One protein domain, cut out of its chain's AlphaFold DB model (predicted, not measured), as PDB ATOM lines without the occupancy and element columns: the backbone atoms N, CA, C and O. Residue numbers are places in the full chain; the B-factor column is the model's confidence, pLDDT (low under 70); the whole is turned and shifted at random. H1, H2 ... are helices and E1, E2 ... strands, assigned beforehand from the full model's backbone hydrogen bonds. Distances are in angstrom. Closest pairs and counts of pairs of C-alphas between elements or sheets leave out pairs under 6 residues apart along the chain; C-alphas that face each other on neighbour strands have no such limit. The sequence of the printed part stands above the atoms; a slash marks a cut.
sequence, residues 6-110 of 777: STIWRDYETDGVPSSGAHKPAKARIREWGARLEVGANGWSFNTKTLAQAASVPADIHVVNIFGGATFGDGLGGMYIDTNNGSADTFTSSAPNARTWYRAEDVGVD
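AT A GLANCE: This is residues 6 to 110 of the 777 residues of the protein "End_beta_propel domain-containing protein" of Sinorhizobium fredii CCBAU 25509 (UniProt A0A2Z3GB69). The model has little regular structure: an arm, residues 6 to 26 and H1, reaches from a small head, H2 on a curled sheet. Two named helices, then four named strands in an antiparallel sheet, E1 E2 E4 E3, hold 35 of the 105 printed residues, class mixed. The whole is loose, spanning 59 by 29 by 25 A; the radius of gyration of the C-alphas is 18.4 A.

HOW THE PARTS SIT: H1, residues 27 to 40, is apart from H2, residues 49 to 54. In both, every O i to N i+4 pair is within hydrogen-bond range. H2 is on the sheet; its closest C-alphas to E3, residues 90 to 92, are 53 and 92, 5.6 A. E1, residues 63 to 66, and E2, 78 to 81, form a hairpin, N 64 and O 80 2.9 A apart.

IN THESE COORDINATES: C-alpha 27, at (201.060, 162.408, 204.225), begins H1, 19.6 A long; E4, residues 100 to 103, ends at C-alpha 103, at (168.987, 142.192, 194.684).

THE WHOLE: The link E1 to E2 is long; 29 printed residues have pLDDT under 70, among them residues 10 to 24.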
ATOM      1  N   SER A   6     193.699 163.647 192.453       67.50
ATOM      2  CA  SER A   6     193.978 164.893 191.735       67.50
ATOM      3  C   SER A   6     194.001 166.134 192.631       67.50
ATOM      4  O   SER A   6     194.661 167.100 192.278       67.50
ATOM      5  N   THR A   7     193.323 166.113 193.781       73.38
ATOM      6  CA  THR A   7     193.310 167.213 194.758       73.38
ATOM      7  C   THR A   7     194.435 167.072 195.783       73.38
ATOM      8  O   THR A   7     195.043 168.064 196.172       73.38
ATOM      9  N   ILE A   8     194.739 165.846 196.221       74.06
ATOM     10  CA  ILE A   8     195.784 165.577 197.222       74.06
ATOM     11  C   ILE A   8     197.179 165.816 196.643       74.06
ATOM     12  O   ILE A   8     198.036 166.343 197.345       74.06
ATOM     13  N   TRP A   9     197.394 165.451 195.378       74.31
ATOM     14  CA  TRP A   9     198.668 165.605 194.671       74.31
ATOM     15  C   TRP A   9     198.707 166.838 193.748       74.31
ATOM     16  O   TRP A   9     199.592 166.929 192.895       74.31
ATOM     17  N   ARG A  10     197.766 167.784 193.908       65.31
ATOM     18  CA  ARG A  10     197.742 169.037 193.139       65.31
ATOM     19  C   ARG A  10     198.879 169.956 193.586       65.31
ATOM     20  O   ARG A  10     199.003 170.246 194.774       65.31
ATOM     21  N   ASP A  11     199.673 170.424 192.631       55.62
ATOM     22  CA  ASP A  11     200.624 171.521 192.814       55.62
ATOM     23  C   ASP A  11     199.892 172.854 192.587       55.62
ATOM     24  O   ASP A  11     199.120 172.974 191.636       55.62
ATOM     25  N   TYR A  12     200.075 173.840 193.468       55.56
ATOM     26  CA  TYR A  12     199.362 175.123 193.383       55.56
ATOM     27  C   TYR A  12     200.032 176.129 192.430       55.56
ATOM     28  O   TYR A  12     199.472 177.204 192.223       55.56
ATOM     29  N   GLU A  13     201.179 175.799 191.823       52.75
ATOM     30  CA  GLU A  13     201.857 176.701 190.878       52.75
ATOM     31  C   GLU A  13     201.600 176.397 189.393       52.75
ATOM     32  O   GLU A  13     201.898 177.234 188.543       52.75
ATOM     33  N   THR A  14     201.017 175.252 189.022       52.94
ATOM     34  CA  THR A  14     200.611 175.010 187.623       52.94
ATOM     35  C   THR A  14     199.533 173.933 187.529       52.94
ATOM     36  O   THR A  14     199.743 172.777 187.891       52.94
ATOM     37  N   ASP A  15     198.359 174.307 187.022       48.62
ATOM     38  CA  ASP A  15     197.234 173.390 186.841       48.62
ATOM     39  C   ASP A  15     197.561 172.303 185.802       48.62
ATOM     40  O   ASP A  15     197.543 172.558 184.600       48.62
ATOM     41  N   GLY A  16     197.818 171.071 186.265       53.22
ATOM     42  CA  GLY A  16     197.657 169.873 185.431       53.22
ATOM     43  C   GLY A  16     198.707 168.759 185.515       53.22
ATOM     44  O   GLY A  16     198.503 167.743 184.856       53.22
ATOM     45  N   VAL A  17     199.788 168.871 186.300       51.75
ATOM     46  CA  VAL A  17     200.820 167.808 186.375       51.75
ATOM     47  C   VAL A  17     201.039 167.328 187.821       51.75
ATOM     48  O   VAL A  17     201.324 168.152 188.688       51.75
ATOM     49  N   PRO A  18     200.927 166.015 188.122       51.31
ATOM     50  CA  PRO A  18     201.150 165.491 189.472       51.31
ATOM     51  C   PRO A  18     202.588 165.708 189.975       51.31
ATOM     52  O   PRO A  18     203.550 165.231 189.379       51.31
ATOM     53  N   SER A  19     202.688 166.431 191.094       49.12
ATOM     54  CA  SER A  19     203.832 166.696 191.984       49.12
ATOM     55  C   SER A  19     205.264 166.428 191.472       49.12
ATOM     56  O   SER A  19     205.810 165.335 191.648       49.12
ATOM     57  N   SER A  20     205.939 167.489 191.024       51.53
ATOM     58  CA  SER A  20     207.391 167.654 191.240       51.53
ATOM     59  C   SER A  20     207.770 169.001 191.883       51.53
ATOM     60  O   SER A  20     208.953 169.242 192.122       51.53
ATOM     61  N   GLY A  21     206.792 169.856 192.221       58.97
ATOM     62  CA  GLY A  21     207.030 171.151 192.859       58.97
ATOM     63  C   GLY A  21     207.433 171.095 194.333       58.97
ATOM     64  O   GLY A  21     207.481 170.042 194.976       58.97
ATOM     65  N   ALA A  22     207.746 172.274 194.876       58.28
ATOM     66  CA  ALA A  22     208.444 172.455 196.153       58.28
ATOM     67  C   ALA A  22     207.675 171.959 197.398       58.28
ATOM     68  O   ALA A  22     208.275 171.767 198.461       58.28
ATOM     69  N   HIS A  23     206.365 171.712 197.289       62.88
ATOM     70  CA  HIS A  23     205.516 171.295 198.403       62.88
ATOM     71  C   HIS A  23     205.161 169.806 198.336       62.88
ATOM     72  O   HIS A  23     204.442 169.339 197.456       62.88
ATOM     73  N   LYS A  24     205.641 169.041 199.323       64.69
ATOM     74  CA  LYS A  24     205.296 167.620 199.469       64.69
ATOM     75  C   LYS A  24     203.810 167.478 199.835       64.69
ATOM     76  O   LYS A  24     203.374 168.157 200.768       64.69
ATOM     77  N   PRO A  25     203.050 166.565 199.199       71.62
ATOM     78  CA  PRO A  25     201.659 166.355 199.565       71.62
ATOM     79  C   PRO A  25     201.530 165.876 201.017       71.62
ATOM     80  O   PRO A  25     202.383 165.151 201.546       71.62
ATOM     81  N   ALA A  26     200.459 166.305 201.687       77.12
ATOM     82  CA  ALA A  26     200.241 166.013 203.097       77.12
ATOM     83  C   ALA A  26     200.069 164.500 203.313       77.12
ATOM     84  O   ALA A  26     199.052 163.917 202.938       77.12
ATOM     85  N   LYS A  27     201.047 163.864 203.975       78.88
ATOM     86  CA  LYS A  27     201.060 162.408 204.225       78.88
ATOM     87  C   LYS A  27     199.775 161.886 204.882       78.88
ATOM     88  O   LYS A  27     199.402 160.748 204.629       78.88
ATOM     89  N   ALA A  28     199.104 162.693 205.706       78.50
ATOM     90  CA  ALA A  28     197.830 162.327 206.325       78.50
ATOM     91  C   ALA A  28     196.710 162.126 205.287       78.50
ATOM     92  O   ALA A  28     196.030 161.107 205.327       78.50
ATOM     93  N   ARG A  29     196.593 163.024 204.298       77.31
ATOM     94  CA  ARG A  29     195.592 162.919 203.221       77.31
ATOM     95  C   ARG A  29     195.900 161.764 202.269       77.31
ATOM     96  O   ARG A  29     194.994 161.052 201.859       77.31
ATOM     97  N   ILE A  30     197.184 161.514 201.983       78.44
ATOM     98  CA  ILE A  30     197.612 160.326 201.221       78.44
ATOM     99  C   ILE A  30     197.191 159.039 201.941       78.44
ATOM    100  O   ILE A  30     196.706 158.116 201.297       78.44
ATOM    101  N   ARG A  31     197.361 158.968 203.269       80.81
ATOM    102  CA  ARG A  31     196.950 157.799 204.062       80.81
ATOM    103  C   ARG A  31     195.436 157.624 204.090       80.81
ATOM    104  O   ARG A  31     194.987 156.497 203.949       80.81
ATOM    105  N   GLU A  32     194.658 158.698 204.217       76.69
ATOM    106  CA  GLU A  32     193.191 158.623 204.106       76.69
ATOM    107  C   GLU A  32     192.739 158.142 202.720       76.69
ATOM    108  O   GLU A  32     191.831 157.319 202.617       76.69
ATOM    109  N   TRP A  33     193.393 158.601 201.651       78.88
ATOM    110  CA  TRP A  33     193.110 158.137 200.292       78.88
ATOM    111  C   TRP A  33     193.545 156.686 200.050       78.88
ATOM    112  O   TRP A  33     192.794 155.916 199.456       78.88
ATOM    113  N   GLY A  34     194.708 156.281 200.567       74.38
ATOM    114  CA  GLY A  34     195.171 154.892 200.545       74.38
ATOM    115  C   GLY A  34     194.247 153.960 201.331       74.38
ATOM    116  O   GLY A  34     193.856 152.921 200.814       74.38
ATOM    117  N   ALA A  35     193.790 154.372 202.516       72.75
ATOM    118  CA  ALA A  35     192.803 153.630 203.300       72.75
ATOM    119  C   ALA A  35     191.460 153.501 202.559       72.75
ATOM    120  O   ALA A  35     190.834 152.445 202.589       72.75
ATOM    121  N   ARG A  36     191.032 154.541 201.825       68.75
ATOM    122  CA  ARG A  36     189.855 154.471 200.941       68.75
ATOM    123  C   ARG A  36     190.047 153.455 199.809       68.75
ATOM    124  O   ARG A  36     189.096 152.752 199.479       68.75
ATOM    125  N   LEU A  37     191.238 153.373 199.215       66.94
ATOM    126  CA  LEU A  37     191.543 152.368 198.195       66.94
ATOM    127  C   LEU A  37     191.589 150.956 198.771       66.94
ATOM    128  O   LEU A  37     191.053 150.057 198.144       66.94
ATOM    129  N   GLU A  38     192.143 150.747 199.962       66.38
ATOM    130  CA  GLU A  38     192.161 149.419 200.590       66.38
ATOM    131  C   GLU A  38     190.752 148.921 200.956       66.38
ATOM    132  O   GLU A  38     190.491 147.723 200.899       66.38
ATOM    133  N   VAL A  39     189.810 149.832 201.234       60.53
ATOM    134  CA  VAL A  39     188.385 149.502 201.431       60.53
ATOM    135  C   VAL A  39     187.639 149.311 200.095       60.53
ATOM    136  O   VAL A  39     186.716 148.505 200.016       60.53
ATOM    137  N   GLY A  40     188.033 150.022 199.031       56.53
ATOM    138  CA  GLY A  40     187.381 149.994 197.712       56.53
ATOM    139  C   GLY A  40     187.988 149.041 196.668       56.53
ATOM    140  O   GLY A  40     187.344 148.780 195.653       56.53
ATOM    141  N   ALA A  41     189.189 148.499 196.886       53.41
ATOM    142  CA  ALA A  41     189.924 147.679 195.911       53.41
ATOM    143  C   ALA A  41     189.238 146.340 195.579       53.41
ATOM    144  O   ALA A  41     189.526 145.754 194.541       53.41
ATOM    145  N   ASN A  42     188.277 145.903 196.399       55.12
ATOM    146  CA  ASN A  42     187.429 144.737 196.128       55.12
ATOM    147  C   ASN A  42     186.102 145.094 195.426       55.12
ATOM    148  O   ASN A  42     185.150 144.318 195.486       55.12
ATOM    149  N   GLY A  43     185.988 146.267 194.788       64.50
ATOM    150  CA  GLY A  43     184.831 146.615 193.949       64.50
ATOM    151  C   GLY A  43     183.508 146.747 194.710       64.50
ATOM    152  O   GLY A  43     182.473 146.346 194.193       64.50
ATOM    153  N   TRP A  44     183.545 147.263 195.947       81.62
ATOM    154  CA  TRP A  44     182.386 147.321 196.859       81.62
ATOM    155  C   TRP A  44     181.714 145.962 197.061       81.62
ATOM    156  O   TRP A  44     180.488 145.839 197.094       81.62
ATOM    157  N   SER A  45     182.554 144.937 197.190       87.50
ATOM    158  CA  SER A  45     182.119 143.599 197.546       87.50
ATOM    159  C   SER A  45     182.216 143.384 199.055       87.50
ATOM    160  O   SER A  45     183.234 143.696 199.674       87.50
ATOM    161  N   PHE A  46     181.170 142.819 199.646       89.75
ATOM    162  CA  PHE A  46     181.054 142.567 201.075       89.75
ATOM    163  C   PHE A  46     180.904 141.074 201.335       89.75
ATOM    164  O   PHE A  46     180.143 140.386 200.660       89.75
ATOM    165  N   ASN A  47     181.586 140.565 202.361       91.12
ATOM    166  CA  ASN A  47     181.468 139.152 202.720       91.12
ATOM    167  C   ASN A  47     180.053 138.783 203.175       91.12
ATOM    168  O   ASN A  47     179.634 137.648 202.966       91.12
ATOM    169  N   THR A  48     179.340 139.728 203.798       92.06
ATOM    170  CA  THR A  48     177.987 139.515 204.315       92.06
ATOM    171  C   THR A  48     177.087 140.726 204.090       92.06
ATOM    172  O   THR A  48     177.561 141.864 203.988       92.06
ATOM    173  N   LYS A  49     175.770 140.501 204.087       91.94
ATOM    174  CA  LYS A  49     174.759 141.564 203.997       91.94
ATOM    175  C   LYS A  49     174.843 142.549 205.165       91.94
ATOM    176  O   LYS A  49     174.685 143.750 204.972       91.94
ATOM    177  N   THR A  50     175.184 142.068 206.360       92.06
ATOM    178  CA  THR A  50     175.418 142.919 207.538       92.06
ATOM    179  C   THR A  50     176.607 143.861 207.348       92.06
ATOM    180  O   THR A  50     176.532 145.029 207.728       92.06
ATOM    181  N   LEU A  51     177.695 143.394 206.725       90.19
ATOM    182  CA  LEU A  51     178.842 144.254 206.418       90.19
ATOM    183  C   LEU A  51     178.485 145.316 205.373       90.19
ATOM    184  O   LEU A  51     178.901 146.463 205.513       90.19
ATOM    185  N   ALA A  52     177.668 144.960 204.380       91.31
ATOM    186  CA  ALA A  52     177.162 145.912 203.393       91.31
ATOM    187  C   ALA A  52     176.233 146.971 204.023       91.31
ATOM    188  O   ALA A  52     176.321 148.152 203.690       91.31
ATOM    189  N   GLN A  53     175.384 146.580 204.981       93.19
ATOM    190  CA  GLN A  53     174.524 147.498 205.744       93.19
ATOM    191  C   GLN A  53     175.330 148.501 206.579       93.19
ATOM    192  O   GLN A  53     174.991 149.682 206.638       93.19
ATOM    193  N   ALA A  54     176.416 148.043 207.206       88.25
ATOM    194  CA  ALA A  54     177.288 148.889 208.017       88.25
ATOM    195  C   ALA A  54     178.204 149.802 207.182       88.25
ATOM    196  O   ALA A  54     178.812 150.724 207.724       88.25
ATOM    197  N   ALA A  55     178.322 149.561 205.874       86.56
ATOM    198  CA  ALA A  55     179.194 150.328 204.999       86.56
ATOM    199  C   ALA A  55     178.578 151.677 204.616       86.56
ATOM    200  O   ALA A  55     177.366 151.805 204.430       86.56
ATOM    201  N   SER A  56     179.421 152.698 204.484       88.06
ATOM    202  CA  SER A  56     179.042 153.988 203.909       88.06
ATOM    203  C   SER A  56     179.426 153.977 202.432       88.06
ATOM    204  O   SER A  56     180.594 154.168 202.086       88.06
ATOM    205  N   VAL A  57     178.461 153.655 201.565       85.88
ATOM    206  CA  VAL A  57     178.715 153.495 200.128       85.88
ATOM    207  C   VAL A  57     178.645 154.871 199.435       85.88
ATOM    208  O   VAL A  57     177.653 155.585 199.595       85.88
ATOM    209  N   PRO A  58     179.683 155.296 198.689       84.56
ATOM    210  CA  PRO A  58     179.695 156.565 197.964       84.56
ATOM    211  C   PRO A  58     178.562 156.685 196.943       84.56
ATOM    212  O   PRO A  58     178.163 155.700 196.327       84.56
ATOM    213  N   ALA A  59     178.041 157.901 196.756       81.88
ATOM    214  CA  ALA A  59     176.861 158.145 195.924       81.88
ATOM    215  C   ALA A  59     177.031 157.692 194.458       81.88
ATOM    216  O   ALA A  59     176.055 157.267 193.854       81.88
ATOM    217  N   ASP A  60     178.257 157.706 193.935       82.12
ATOM    218  CA  ASP A  60     178.658 157.307 192.578       82.12
ATOM    219  C   ASP A  60     178.709 155.785 192.338       82.12
ATOM    220  O   ASP A  60     178.954 155.338 191.218       82.12
ATOM    221  N   ILE A  61     178.469 154.972 193.367       87.00
ATOM    222  CA  ILE A  61     178.434 153.511 193.257       87.00
ATOM    223  C   ILE A  61     176.988 153.039 193.168       87.00
ATOM    224  O   ILE A  61     176.254 153.140 194.141       87.00
ATOM    225  N   HIS A  62     176.592 152.455 192.044       91.06
ATOM    226  CA  HIS A  62     175.222 151.964 191.840       91.06
ATOM    227  C   HIS A  62     175.090 150.443 191.945       91.06
ATOM    228  O   HIS A  62     173.992 149.904 191.831       91.06
ATOM    229  N   VAL A  63     176.208 149.744 192.179       90.94
ATOM    230  CA  VAL A  63     176.269 148.281 192.269       90.94
ATOM    231  C   VAL A  63     177.189 147.864 193.412       90.94
ATOM    232  O   VAL A  63     178.289 148.398 193.544       90.94
ATOM    233  N   VAL A  64     176.753 146.893 194.212       91.19
ATOM    234  CA  VAL A  64     177.567 146.231 195.242       91.19
ATOM    235  C   VAL A  64     177.402 144.723 195.141       91.19
ATOM    236  O   VAL A  64     176.328 144.229 194.800       91.19
ATOM    237  N   ASN A  65     178.458 143.984 195.464       91.19
ATOM    238  CA  ASN A  65     178.408 142.526 195.506       91.19
ATOM    239  C   ASN A  65     178.384 142.048 196.953       91.19
ATOM    240  O   ASN A  65     179.094 142.569 197.808       91.19
ATOM    241  N   ILE A  66     177.576 141.039 197.242       91.75
ATOM    242  CA  ILE A  66     177.513 140.404 198.553       91.75
ATOM    243  C   ILE A  66     177.825 138.924 198.369       91.75
ATOM    244  O   ILE A  66     177.194 138.256 197.561       91.75
ATOM    245  N   PHE A  67     178.791 138.394 199.114       87.56
ATOM    246  CA  PHE A  67     179.217 136.996 198.985       87.56
ATOM    247  C   PHE A  67     178.434 136.019 199.879       87.56
ATOM    248  O   PHE A  67     178.608 134.808 199.763       87.56
ATOM    249  N   GLY A  68     177.572 136.523 200.762       87.88
ATOM    250  CA  GLY A  68     176.693 135.721 201.611       87.88
ATOM    251  C   GLY A  68     175.734 136.572 202.445       87.88
ATOM    252  O   GLY A  68     175.918 137.777 202.600       87.88
ATOM    253  N   GLY A  69     174.689 135.968 202.991       87.81
ATOM    254  CA  GLY A  69     173.711 136.645 203.840       87.81
ATOM    255  C   GLY A  69     174.266 136.889 205.241       87.81
ATOM    256  O   GLY A  69     174.580 138.025 205.607       87.81
ATOM    257  N   ALA A  70     174.396 135.810 206.012       87.25
ATOM    258  CA  ALA A  70     174.898 135.804 207.386       87.25
ATOM    259  C   ALA A  70     176.397 135.476 207.456       87.25
ATOM    260  O   ALA A  70     177.116 136.041 208.279       87.25
ATOM    261  N   THR A  71     176.879 134.596 206.578       87.12
ATOM    262  CA  THR A  71     178.292 134.197 206.486       87.12
ATOM    263  C   THR A  71     178.726 134.124 205.030       87.12
ATOM    264  O   THR A  71     177.922 133.801 204.164       87.12
ATOM    265  N   PHE A  72     180.004 134.385 204.752       88.12
ATOM    266  CA  PHE A  72     180.556 134.258 203.401       88.12
ATOM    267  C   PHE A  72     180.271 132.861 202.818       88.12
ATOM    268  O   PHE A  72     180.588 131.860 203.461       88.12
ATOM    269  N   GLY A  73     179.709 132.795 201.607       83.12
ATOM    270  CA  GLY A  73     179.481 131.537 200.890       83.12
ATOM    271  C   GLY A  73     178.251 130.732 201.327       83.12
ATOM    272  O   GLY A  73     178.116 129.585 200.919       83.12
ATOM    273  N   ASP A  74     177.333 131.304 202.109       82.44
ATOM    274  CA  ASP A  74     176.088 130.636 202.538       82.44
ATOM    275  C   ASP A  74     175.010 130.505 201.438       82.44
ATOM    276  O   ASP A  74     173.880 130.108 201.715       82.44
ATOM    277  N   GLY A  75     175.344 130.845 200.189       82.00
ATOM    278  CA  GLY A  75     174.430 130.794 199.044       82.00
ATOM    279  C   GLY A  75     173.413 131.939 198.988       82.00
ATOM    280  O   GLY A  75     172.659 132.033 198.023       82.00
ATOM    281  N   LEU A  76     173.407 132.842 199.974       84.69
ATOM    282  CA  LEU A  76     172.519 134.009 200.021       84.69
ATOM    283  C   LEU A  76     173.203 135.293 199.524       84.69
ATOM    284  O   LEU A  76     172.711 136.395 199.757       84.69
ATOM    285  N   GLY A  77     174.352 135.155 198.858       87.31
ATOM    286  CA  GLY A  77     175.027 136.244 198.160       87.31
ATOM    287  C   GLY A  77     174.333 136.648 196.854       87.31
ATOM    288  O   GLY A  77     173.417 135.983 196.369       87.31
ATOM    289  N   GLY A  78     174.787 137.748 196.265       89.25
ATOM    290  CA  GLY A  78     174.305 138.255 194.987       89.25
ATOM    291  C   GLY A  78     174.807 139.662 194.680       89.25
ATOM    292  O   GLY A  78     175.438 140.318 195.510       89.25
ATOM    293  N   MET A  79     174.502 140.126 193.472       91.56
ATOM    294  CA  MET A  79     174.697 141.516 193.067       91.56
ATOM    295  C   MET A  79     173.473 142.340 193.478       91.56
ATOM    296  O   MET A  79     172.337 141.902 193.293       91.56
ATOM    297  N   TYR A  80     173.692 143.530 194.025       93.19
ATOM    298  CA  TYR A  80     172.634 144.444 194.444       93.19
ATOM    299  C   TYR A  80     172.815 145.808 193.781       93.19
ATOM    300  O   TYR A  80     173.937 146.299 193.656       93.19
ATOM    301  N   ILE A  81     171.701 146.427 193.394       93.88
ATOM    302  CA  ILE A  81     171.646 147.736 192.734       93.88
ATOM    303  C   ILE A  81     170.813 148.721 193.552       93.88
ATOM    304  O   ILE A  81     169.919 148.313 194.287       93.88
ATOM    305  N   ASP A  82     171.078 150.020 193.440       92.62
ATOM    306  CA  ASP A  82     170.374 151.053 194.220       92.62
ATOM    307  C   ASP A  82     169.084 151.584 193.562       92.62
ATOM    308  O   ASP A  82     168.462 152.527 194.055       92.62
ATOM    309  N   THR A  83     168.644 150.949 192.473       93.38
ATOM    310  CA  THR A  83     167.367 151.225 191.800       93.38
ATOM    311  C   THR A  83     166.345 150.146 192.145       93.38
ATOM    312  O   THR A  83     166.627 148.957 192.016       93.38
ATOM    313  N   ASN A  84     165.140 150.554 192.557       91.88
ATOM    314  CA  ASN A  84     164.063 149.620 192.880       91.88
ATOM    315  C   ASN A  84     163.646 148.811 191.642       91.88
ATOM    316  O   ASN A  84     163.094 149.367 190.695       91.88
ATOM    317  N   ASN A  85     163.886 147.502 191.680       86.94
ATOM    318  CA  ASN A  85     163.539 146.551 190.623       86.94
ATOM    319  C   ASN A  85     162.388 145.603 191.017       86.94
ATOM    320  O   ASN A  85     162.154 144.615 190.331       86.94
ATOM    321  N   GLY A  86     161.691 145.866 192.129       88.56
ATOM    322  CA  GLY A  86     160.621 145.006 192.646       88.56
ATOM    323  C   GLY A  86     161.088 143.833 193.520       88.56
ATOM    324  O   GLY A  86     160.243 143.111 194.048       88.56
ATOM    325  N   SER A  87     162.398 143.649 193.727       86.88
ATOM    326  CA  SER A  87     162.929 142.598 194.602       86.88
ATOM    327  C   SER A  87     162.550 142.818 196.071       86.88
ATOM    328  O   SER A  87     162.715 143.911 196.616       86.88
ATOM    329  N   ALA A  88     162.093 141.754 196.737       89.88
ATOM    330  CA  ALA A  88     161.850 141.746 198.182       89.88
ATOM    331  C   ALA A  88     163.146 141.573 199.006       89.88
ATOM    332  O   ALA A  88     163.167 141.868 200.202       89.88
ATOM    333  N   ASP A  89     164.239 141.117 198.380       91.81
ATOM    334  CA  ASP A  89     165.543 140.939 199.022       91.81
ATOM    335  C   ASP A  89     166.337 142.248 198.960       91.81
ATOM    336  O   ASP A  89     166.993 142.568 197.965       91.81
ATOM    337  N   THR A  90     166.243 143.024 200.043       94.56
ATOM    338  CA  THR A  90     166.822 144.371 200.125       94.56
ATOM    339  C   THR A  90     167.638 144.596 201.393       94.56
ATOM    340  O   THR A  90     167.520 143.850 202.373       94.56
ATOM    341  N   PHE A  91     168.490 145.621 201.390       94.62
ATOM    342  CA  PHE A  91     169.086 146.195 202.602       94.62
ATOM    343  C   PHE A  91     169.374 147.686 202.431       94.62
ATOM    344  O   PHE A  91     169.411 148.179 201.312       94.62
ATOM    345  N   THR A  92     169.629 148.399 203.526       96.12
ATOM    346  CA  THR A  92     169.984 149.826 203.492       96.12
ATOM    347  C   THR A  92     171.408 150.018 204.003       96.12
ATOM    348  O   THR A  92     171.746 149.500 205.067       96.12
ATOM    349  N   SER A  93     172.247 150.730 203.246       92.75
ATOM    350  CA  SER A  93     173.605 151.104 203.676       92.75
ATOM    351  C   SER A  93     173.588 152.240 204.708       92.75
ATOM    352  O   SER A  93     172.594 152.948 204.856       92.75
ATOM    353  N   SER A  94     174.694 152.450 205.420       90.44
ATOM    354  CA  SER A  94     174.800 153.471 206.471       90.44
ATOM    355  C   SER A  94     174.965 154.911 205.937       90.44
ATOM    356  O   SER A  94     175.325 155.142 204.780       90.44
ATOM    357  N   ALA A  95     174.699 155.899 206.802       84.62
ATOM    358  CA  ALA A  95     174.869 157.334 206.539       84.62
ATOM    359  C   ALA A  95     176.333 157.713 206.176       84.62
ATOM    360  O   ALA A  95     177.262 156.970 206.502       84.62
ATOM    361  N   PRO A  96     176.596 158.867 205.523       74.69
ATOM    362  CA  PRO A  96     175.660 159.928 205.130       74.69
ATOM    363  C   PRO A  96     174.861 159.664 203.842       74.69
ATOM    364  O   PRO A  96     173.919 160.402 203.582       74.69
ATOM    365  N   ASN A  97     175.173 158.612 203.077       80.62
ATOM    366  CA  ASN A  97     174.502 158.284 201.806       80.62
ATOM    367  C   ASN A  97     173.653 157.006 201.923       80.62
ATOM    368  O   ASN A  97     173.753 156.100 201.094       80.62
ATOM    369  N   ALA A  98     172.865 156.892 202.992       87.94
ATOM    370  CA  ALA A  98     172.030 155.717 203.210       87.94
ATOM    371  C   ALA A  98     171.026 155.556 202.057       87.94
ATOM    372  O   ALA A  98     170.245 156.467 201.781       87.94
ATOM    373  N   ARG A  99     171.040 154.399 201.392       92.94
ATOM    374  CA  ARG A  99     170.091 154.053 200.326       92.94
ATOM    375  C   ARG A  99     169.765 152.573 200.349       92.94
ATOM    376  O   ARG A  99     170.539 151.772 200.877       92.94
ATOM    377  N   THR A 100     168.604 152.242 199.802       96.00
ATOM    378  CA  THR A 100     168.127 150.866 199.697       96.00
ATOM    379  C   THR A 100     168.729 150.206 198.467       96.00
ATOM    380  O   THR A 100     168.673 150.742 197.367       96.00
ATOM    381  N   TRP A 101     169.293 149.031 198.686       95.62
ATOM    382  CA  TRP A 101     169.885 148.155 197.698       95.62
ATOM    383  C   TRP A 101     168.941 146.990 197.451       95.62
ATOM    384  O   TRP A 101     168.471 146.366 198.404       95.62
ATOM    385  N   TYR A 102     168.687 146.692 196.186       94.31
ATOM    386  CA  TYR A 102     167.771 145.662 195.719       94.31
ATOM    387  C   TYR A 102     168.567 144.574 195.020       94.31
ATOM    388  O   TYR A 102     169.414 144.880 194.177       94.31
ATOM    389  N   ARG A 103     168.323 143.306 195.364       91.50
ATOM    390  CA  ARG A 103     168.987 142.192 194.684       91.50
ATOM    391  C   ARG A 103     168.657 142.243 193.195       91.50
ATOM    392  O   ARG A 103     167.481 142.235 192.832       91.50
ATOM    393  N   ALA A 104     169.681 142.311 192.351       86.88
ATOM    394  CA  ALA A 104     169.519 142.186 190.912       86.88
ATOM    395  C   ALA A 104     169.052 140.760 190.590       86.88
ATOM    396  O   ALA A 104     169.528 139.804 191.207       86.88
ATOM    397  N   GLU A 105     168.117 140.614 189.649       74.62
ATOM    398  CA  GLU A 105     167.779 139.294 189.117       74.62
ATOM    399  C   GLU A 105     169.039 138.698 188.486       74.62
ATOM    400  O   GLU A 105     169.627 139.274 187.570       74.62
ATOM    401  N   ASP A 106     169.489 137.573 189.033       63.03
ATOM    402  CA  ASP A 106     170.606 136.823 188.480       63.03
ATOM    403  C   ASP A 106     170.196 136.280 187.103       63.03
ATOM    404  O   ASP A 106     169.102 135.730 186.944       63.03
ATOM    405  N   VAL A 107     171.079 136.367 186.105       57.62
ATOM    406  CA  VAL A 107     170.901 135.676 184.812       57.62
ATOM    407  C   VAL A 107     171.315 134.207 184.977       57.62
ATOM    408  O   VAL A 107     172.074 133.649 184.185       57.62
ATOM    409  N   GLY A 108     170.866 133.605 186.078       48.28
ATOM    410  CA  GLY A 108     171.348 132.339 186.592       48.28
ATOM    411  C   GLY A 108     170.996 131.172 185.678       48.28
ATOM    412  O   GLY A 108     170.012 131.184 184.932       48.28
ATOM    413  N   VAL A 109     171.817 130.133 185.792       51.84
ATOM    414  CA  VAL A 109     171.815 128.871 185.036       51.84
ATOM    415  C   VAL A 109     170.447 128.171 185.000       51.84
ATOM    416  O   VAL A 109     170.242 127.308 184.158       51.84
ATOM    417  N   ASP A 110     169.477 128.570 185.823       53.03
ATOM    418  CA  ASP A 110     168.101 128.062 185.799       53.03
ATOM    419  C   ASP A 110     167.336 128.373 184.502       53.03
ATOM    420  O   ASP A 110     166.473 127.596 184.098       53.03
TER     421      ASP A 110